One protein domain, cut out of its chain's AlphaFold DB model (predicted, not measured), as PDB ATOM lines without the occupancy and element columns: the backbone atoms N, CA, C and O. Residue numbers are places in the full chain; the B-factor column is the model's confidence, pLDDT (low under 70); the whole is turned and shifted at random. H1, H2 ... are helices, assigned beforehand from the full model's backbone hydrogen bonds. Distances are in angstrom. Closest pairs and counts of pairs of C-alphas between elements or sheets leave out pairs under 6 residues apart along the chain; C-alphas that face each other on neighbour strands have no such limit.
ATOM      1  N   LEU A 186      -0.455  -0.219 -29.360       84.12
ATOM      2  CA  LEU A 186      -0.803  -0.188 -27.945       84.12
ATOM      3  C   LEU A 186       0.440  -0.228 -27.045       84.12
ATOM      4  O   LEU A 186       0.628   0.667 -26.220       84.12
ATOM      5  N   TRP A 187       1.305  -1.235 -27.208       85.38
ATOM      6  CA  TRP A 187       2.462  -1.459 -26.328       85.38
ATOM      7  C   TRP A 187       3.457  -0.302 -26.330       85.38
ATOM      8  O   TRP A 187       4.100  -0.028 -25.314       85.38
ATOM      9  N   TYR A 188       3.588   0.386 -27.464       86.88
ATOM     10  CA  TYR A 188       4.532   1.490 -27.629       86.88
ATOM     11  C   TYR A 188       3.855   2.860 -27.745       86.88
ATOM     12  O   TYR A 188       4.549   3.853 -27.965       86.88
ATOM     13  N   ASN A 189       2.535   2.931 -27.528       83.69
ATOM     14  CA  ASN A 189       1.730   4.156 -27.570       83.69
ATOM     15  C   ASN A 189       1.898   4.950 -28.887       83.69
ATOM     16  O   ASN A 189       2.113   6.166 -28.882       83.69
ATOM     17  N   LEU A 190       1.828   4.246 -30.021       89.00
ATOM     18  CA  LEU A 190       1.956   4.807 -31.369       89.00
ATOM     19  C   LEU A 190       0.598   5.326 -31.853       89.00
ATOM     20  O   LEU A 190      -0.209   4.594 -32.429       89.00
ATOM     21  N   LYS A 191       0.320   6.599 -31.563       86.94
ATOM     22  CA  LYS A 191      -0.999   7.218 -31.768       86.94
ATOM     23  C   LYS A 191      -1.448   7.231 -33.228       86.94
ATOM     24  O   LYS A 191      -2.633   7.061 -33.507       86.94
ATOM     25  N   THR A 192      -0.530   7.488 -34.151       89.56
ATOM     26  CA  THR A 192      -0.839   7.597 -35.579       89.56
ATOM     27  C   THR A 192      -1.154   6.221 -36.136       89.56
ATOM     28  O   THR A 192      -2.199   6.050 -36.760       89.56
ATOM     29  N   LEU A 193      -0.308   5.231 -35.830       89.56
ATOM     30  CA  LEU A 193      -0.543   3.842 -36.222       89.56
ATOM     31  C   LEU A 193      -1.878   3.338 -35.669       89.56
ATOM     32  O   LEU A 193      -2.702   2.847 -36.431       89.56
ATOM     33  N   TRP A 194      -2.144   3.576 -34.382       87.06
ATOM     34  CA  TRP A 194      -3.408   3.221 -33.734       87.06
ATOM     35  C   TRP A 194      -4.635   3.762 -34.476       87.06
ATOM     36  O   TRP A 194      -5.588   3.033 -34.745       87.06
ATOM     37  N   ASN A 195      -4.606   5.048 -34.837       87.06
ATOM     38  CA  ASN A 195      -5.710   5.687 -35.547       87.06
ATOM     39  C   ASN A 195      -5.929   5.083 -36.937       87.06
ATOM     40  O   ASN A 195      -7.074   4.937 -37.361       87.06
ATOM     41  N   VAL A 196      -4.853   4.747 -37.654       88.12
ATOM     42  CA  VAL A 196      -4.966   4.113 -38.972       88.12
ATOM     43  C   VAL A 196      -5.502   2.687 -38.837       88.12
ATOM     44  O   VAL A 196      -6.413   2.327 -39.579       88.12
ATOM     45  N   CYS A 197      -5.037   1.915 -37.851       87.56
ATOM     46  CA  CYS A 197      -5.571   0.584 -37.565       87.56
ATOM     47  C   CYS A 197      -7.080   0.636 -37.265       87.56
ATOM     48  O   CYS A 197      -7.849  -0.082 -37.894       87.56
ATOM     49  N   LEU A 198      -7.538   1.550 -36.395       86.62
ATOM     50  CA  LEU A 198      -8.967   1.703 -36.072       86.62
ATOM     51  C   LEU A 198      -9.841   2.076 -37.278       86.62
ATOM     52  O   LEU A 198     -10.993   1.645 -37.350       86.62
ATOM     53  N   LYS A 199      -9.319   2.869 -38.220       85.94
ATOM     54  CA  LYS A 199     -10.037   3.211 -39.458       85.94
ATOM     55  C   LYS A 199     -10.245   2.004 -40.371       85.94
ATOM     56  O   LYS A 199     -11.228   1.987 -41.101       85.94
ATOM     57  N   ARG A 200      -9.334   1.027 -40.338       84.44
ATOM     58  CA  ARG A 200      -9.427  -0.195 -41.150       84.44
ATOM     59  C   ARG A 200     -10.392  -1.230 -40.584       84.44
ATOM     60  O   ARG A 200     -10.856  -2.069 -41.339       84.44
ATOM     61  N   VAL A 201     -10.727  -1.146 -39.297       85.31
ATOM     62  CA  VAL A 201     -11.734  -2.020 -38.684       85.31
ATOM     63  C   VAL A 201     -13.091  -1.749 -39.322       85.31
ATOM     64  O   VAL A 201     -13.546  -0.604 -39.315       85.31
ATOM     65  N   THR A 202     -13.740  -2.780 -39.851       85.00
ATOM     66  CA  THR A 202     -14.993  -2.651 -40.619       85.00
ATOM     67  C   THR A 202     -16.241  -3.043 -39.835       85.00
ATOM     68  O   THR A 202     -17.335  -2.618 -40.195       85.00
ATOM     69  N   SER A 203     -16.086  -3.805 -38.750       85.69
ATOM     70  CA  SER A 203     -17.196  -4.307 -37.934       85.69
ATOM     71  C   SER A 203     -16.887  -4.277 -36.438       85.69
ATOM     72  O   SER A 203     -15.731  -4.193 -36.006       85.69
ATOM     73  N   LEU A 204     -17.943  -4.376 -35.628       84.88
ATOM     74  CA  LEU A 204     -17.821  -4.466 -34.178       84.88
ATOM     75  C   LEU A 204     -17.182  -5.798 -33.749       84.88
ATOM     76  O   LEU A 204     -16.421  -5.833 -32.784       84.88
ATOM     77  N   GLU A 205     -17.466  -6.881 -34.466       85.00
ATOM     78  CA  GLU A 205     -16.905  -8.216 -34.250       85.00
ATOM     79  C   GLU A 205     -15.386  -8.194 -34.421       85.00
ATOM     80  O   GLU A 205     -14.653  -8.672 -33.556       85.00
ATOM     81  N   GLU A 206     -14.904  -7.554 -35.484       83.31
ATOM     82  CA  GLU A 206     -13.478  -7.388 -35.751       83.31
ATOM     83  C   GLU A 206     -12.800  -6.530 -34.665       83.31
ATOM     84  O   GLU A 206     -11.742  -6.885 -34.140       83.31
ATOM     85  N   LEU A 207     -13.457  -5.447 -34.228       84.31
ATOM     86  CA  LEU A 207     -12.962  -4.621 -33.124       84.31
ATOM     87  C   LEU A 207     -12.850  -5.413 -31.814       84.31
ATOM     88  O   LEU A 207     -11.880  -5.248 -31.069       84.31
ATOM     89  N   LYS A 208     -13.832  -6.275 -31.520       81.62
ATOM     90  CA  LYS A 208     -13.816  -7.156 -30.345       81.62
ATOM     91  C   LYS A 208     -12.642  -8.126 -30.403       81.62
ATOM     92  O   LYS A 208     -11.978  -8.299 -29.387       81.62
ATOM     93  N   VAL A 209     -12.337  -8.703 -31.566       81.88
ATOM     94  CA  VAL A 209     -11.168  -9.587 -31.730       81.88
ATOM     95  C   VAL A 209      -9.886  -8.846 -31.356       81.88
ATOM     96  O   VAL A 209      -9.150  -9.312 -30.486       81.88
ATOM     97  N   TYR A 210      -9.655  -7.653 -31.908       76.62
ATOM     98  CA  TYR A 210      -8.436  -6.891 -31.617       76.62
ATOM     99  C   TYR A 210      -8.356  -6.413 -30.164       76.62
ATOM    100  O   TYR A 210      -7.283  -6.434 -29.565       76.62
ATOM    101  N   THR A 211      -9.482  -6.015 -29.572       74.44
ATOM    102  CA  THR A 211      -9.525  -5.509 -28.190       74.44
ATOM    103  C   THR A 211      -9.561  -6.610 -27.131       74.44
ATOM    104  O   THR A 211      -9.160  -6.355 -25.999       74.44
ATOM    105  N   SER A 212      -9.956  -7.840 -27.476       73.81
ATOM    106  CA  SER A 212     -10.041  -8.971 -26.534       73.81
ATOM    107  C   SER A 212      -8.698  -9.347 -25.902       73.81
ATOM    108  O   SER A 212      -8.648  -9.779 -24.754       73.81
ATOM    109  N   GLN A 213      -7.599  -9.140 -26.631       67.25
ATOM    110  CA  GLN A 213      -6.241  -9.384 -26.139       67.25
ATOM    111  C   GLN A 213      -5.652  -8.182 -25.392       67.25
ATOM    112  O   GLN A 213      -4.549  -8.254 -24.848       67.25
ATOM    113  N   MET A 214      -6.371  -7.061 -25.362       70.38
ATOM    114  CA  MET A 214      -5.903  -5.836 -24.739       70.38
ATOM    115  C   MET A 214      -6.357  -5.798 -23.286       70.38
ATOM    116  O   MET A 214      -7.546  -5.859 -22.974       70.38
ATOM    117  N   ASN A 215      -5.406  -5.629 -22.370       69.88
ATOM    118  CA  ASN A 215      -5.744  -5.372 -20.979       69.88
ATOM    119  C   ASN A 215      -6.265  -3.932 -20.846       69.88
ATOM    120  O   ASN A 215      -5.483  -2.981 -20.748       69.88
ATOM    121  N   VAL A 216      -7.595  -3.792 -20.838       69.25
ATOM    122  CA  VAL A 216      -8.324  -2.516 -20.734       69.25
ATOM    123  C   VAL A 216      -7.856  -1.688 -19.533       69.25
ATOM    124  O   VAL A 216      -7.727  -0.474 -19.652       69.25
ATOM    125  N   GLY A 217      -7.506  -2.330 -18.413       68.12
ATOM    126  CA  GLY A 217      -7.012  -1.648 -17.212       68.12
ATOM    127  C   GLY A 217      -5.643  -0.979 -17.380       68.12
ATOM    128  O   GLY A 217      -5.285  -0.103 -16.601       68.12
ATOM    129  N   THR A 218      -4.883  -1.363 -18.407       68.81
ATOM    130  CA  THR A 218      -3.563  -0.790 -18.729       68.81
ATOM    131  C   THR A 218      -3.567   0.052 -20.003       68.81
ATOM    132  O   THR A 218      -2.530   0.586 -20.400       68.81
ATOM    133  N   MET A 219      -4.722   0.174 -20.664       73.62
ATOM    134  CA  MET A 219      -4.833   0.907 -21.915       73.62
ATOM    135  C   MET A 219      -4.669   2.415 -21.662       73.62
ATOM    136  O   MET A 219      -5.303   2.961 -20.758       73.62
ATOM    137  N   PRO A 220      -3.860   3.132 -22.464       75.06
ATOM    138  CA  PRO A 220      -3.792   4.583 -22.369       75.06
ATOM    139  C   PRO A 220      -5.182   5.199 -22.571       75.06
ATOM    140  O   PRO A 220      -5.877   4.854 -23.526       75.06
ATOM    141  N   GLY A 221      -5.573   6.154 -21.722       79.69
ATOM    142  CA  GLY A 221      -6.919   6.745 -21.775       79.69
ATOM    143  C   GLY A 221      -7.289   7.343 -23.140       79.69
ATOM    144  O   GLY A 221      -8.447   7.304 -23.543       79.69
ATOM    145  N   GLU A 222      -6.308   7.834 -23.899       76.19
ATOM    146  CA  GLU A 222      -6.528   8.316 -25.267       76.19
ATOM    147  C   GLU A 222      -6.889   7.184 -26.244       76.19
ATOM    148  O   GLU A 222      -7.787   7.342 -27.071       76.19
ATOM    149  N   ALA A 223      -6.246   6.018 -26.119       75.12
ATOM    150  CA  ALA A 223      -6.585   4.839 -26.912       75.12
ATOM    151  C   ALA A 223      -7.993   4.335 -26.558       75.12
ATOM    152  O   ALA A 223      -8.781   4.070 -27.465       75.12
ATOM    153  N   MET A 224      -8.352   4.321 -25.267       83.25
ATOM    154  CA  MET A 224      -9.705   3.968 -24.814       83.25
ATOM    155  C   MET A 224     -10.771   4.890 -25.410       83.25
ATOM    156  O   MET A 224     -11.773   4.412 -25.940       83.25
ATOM    157  N   LYS A 225     -10.544   6.211 -25.385       84.62
ATOM    158  CA  LYS A 225     -11.455   7.189 -26.002       84.62
ATOM    159  C   LYS A 225     -11.661   6.902 -27.486       84.62
ATOM    160  O   LYS A 225     -12.786   6.974 -27.970       84.62
ATOM    161  N   LYS A 226     -10.592   6.563 -28.207       82.31
ATOM    162  CA  LYS A 226     -10.655   6.256 -29.642       82.31
ATOM    163  C   LYS A 226     -11.393   4.950 -29.935       82.31
ATOM    164  O   LYS A 226     -12.169   4.910 -30.885       82.31
ATOM    165  N   VAL A 227     -11.214   3.918 -29.108       84.44
ATOM    166  CA  VAL A 227     -11.987   2.667 -29.209       84.44
ATOM    167  C   VAL A 227     -13.464   2.937 -28.966       84.44
ATOM    168  O   VAL A 227     -14.284   2.540 -29.784       84.44
ATOM    169  N   ALA A 228     -13.802   3.673 -27.903       85.56
ATOM    170  CA  ALA A 228     -15.183   4.045 -27.612       85.56
ATOM    171  C   ALA A 228     -15.810   4.826 -28.779       85.56
ATOM    172  O   ALA A 228     -16.884   4.462 -29.249       85.56
ATOM    173  N   GLN A 229     -15.104   5.830 -29.317       86.69
ATOM    174  CA  GLN A 229     -15.531   6.562 -30.518       86.69
ATOM    175  C   GLN A 229     -15.804   5.623 -31.701       86.69
ATOM    176  O   GLN A 229     -16.800   5.797 -32.398       86.69
ATOM    177  N   ARG A 230     -14.944   4.622 -31.927       86.25
ATOM    178  CA  ARG A 230     -15.130   3.663 -33.022       86.25
ATOM    179  C   ARG A 230     -16.314   2.726 -32.776       86.25
ATOM    180  O   ARG A 230     -17.074   2.501 -33.709       86.25
ATOM    181  N   ILE A 231     -16.523   2.247 -31.549       86.00
ATOM    182  CA  ILE A 231     -17.700   1.438 -31.181       86.00
ATOM    183  C   ILE A 231     -18.988   2.196 -31.515       86.00
ATOM    184  O   ILE A 231     -19.840   1.662 -32.216       86.00
ATOM    185  N   PHE A 232     -19.096   3.457 -31.085       86.44
ATOM    186  CA  PHE A 232     -20.279   4.279 -31.357       86.44
ATOM    187  C   PHE A 232     -20.458   4.636 -32.834       86.44
ATOM    188  O   PHE A 232     -21.556   4.995 -33.226       86.44
ATOM    189  N   SER A 233     -19.417   4.528 -33.666       86.69
ATOM    190  CA  SER A 233     -19.555   4.728 -35.116       86.69
ATOM    191  C   SER A 233     -20.156   3.531 -35.863       86.69
ATOM    192  O   SER A 233     -20.425   3.651 -37.055       86.69
ATOM    193  N   PHE A 234     -20.308   2.382 -35.195       83.56
ATOM    194  CA  PHE A 234     -20.981   1.194 -35.735       83.56
ATOM    195  C   PHE A 234     -22.433   1.051 -35.254       83.56
ATOM    196  O   PHE A 234     -23.123   0.147 -35.721       83.56
ATOM    197  N   ALA A 235     -22.854   1.888 -34.300       70.44
ATOM    198  CA  ALA A 235     -24.225   1.970 -33.801       70.44
ATOM    199  C   ALA A 235     -25.039   2.949 -34.654       70.44
ATOM    200  O   ALA A 235     -26.239   2.667 -34.855       70.44
TER     201      ALA A 235
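Overview. This is residues 186 to 235 of the 235 residues of an uncharacterized protein of Caenorhabditis remanei (UniProt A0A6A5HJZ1). Three short helices make a small three-helix bundle, their centres in a triangle, with H3 over the groove between H1 and H2 and at a shallow tilt to each of them, 14 degrees to H1 and 23 degrees to H2. H1 and H3 run the same way and pack on each other, while H2 runs back the opposite way to H3 and is held less closely, near both but not clearly touching either. The printed part has 50 residues with three named helices, H1, H2 and H3 in that order along the chain, and no named strand; the class is all helix. The whole is compact, with a radius of gyration of the C-alphas of 10.2 A, and it spans 27 by 21 by 15 A.

Along the chain. The printed part begins at Leu 186, whose C-alpha is at (-0.803, -0.188, -27.945). H1 covers residues 191 to 200 and is 14.6 A long from first to last C-alpha; it begins at C-alpha 191, at (-0.999, 7.218, -31.768). H2 covers residues 204 to 212 and is 11.8 A long, with C-alpha 204 at (-17.821, -4.466, -34.178). H3, the longest helix with 12 residues, covers residues 221 to 232 and is 16.6 A long; it ends at C-alpha 232, at (-20.279, 4.279, -31.357). Residues 233 to 235 follow it, and Ala 235 is the chain's last residue.

Arrangement. H1 and H3 touch, with 5 pairs of C-alphas within 8 A. Their closest C-alphas are those of Leu 198 and Arg 230, 7.2 A apart. The two helices run the same way at a shallow tilt of 14 degrees. H2 and H3 are close but not clearly touching, with 2 pairs of C-alphas within 8 A. Their closest C-alphas are those of Leu 204 and Ile 231, 6.6 A apart. They run opposite ways at a shallow tilt of 23 degrees. H1 and H2 are near each other, with 5 pairs of C-alphas within 10 A and the closest at 8.0 A. In H1, H2 and H3 every O i to N i+4 pair of the backbone is within hydrogen-bond range.

Size, cuts and confidence. The two C-alphas farthest apart are those of Tyr 188 and Ala 235, at 29.4 A. The first and last printed C-alphas, of Leu 186 and Ala 235, are 24.2 A apart. The printed part has no cut. The link from H1 to H2, with 3 residues, is tight, and the link from H2 to H3, with 8 residues, is short. The mean pLDDT of the printed part is 81.7, and the model's confidence is under 70 at residue 213 and at residues 215 to 218, in the link between H2 and H3.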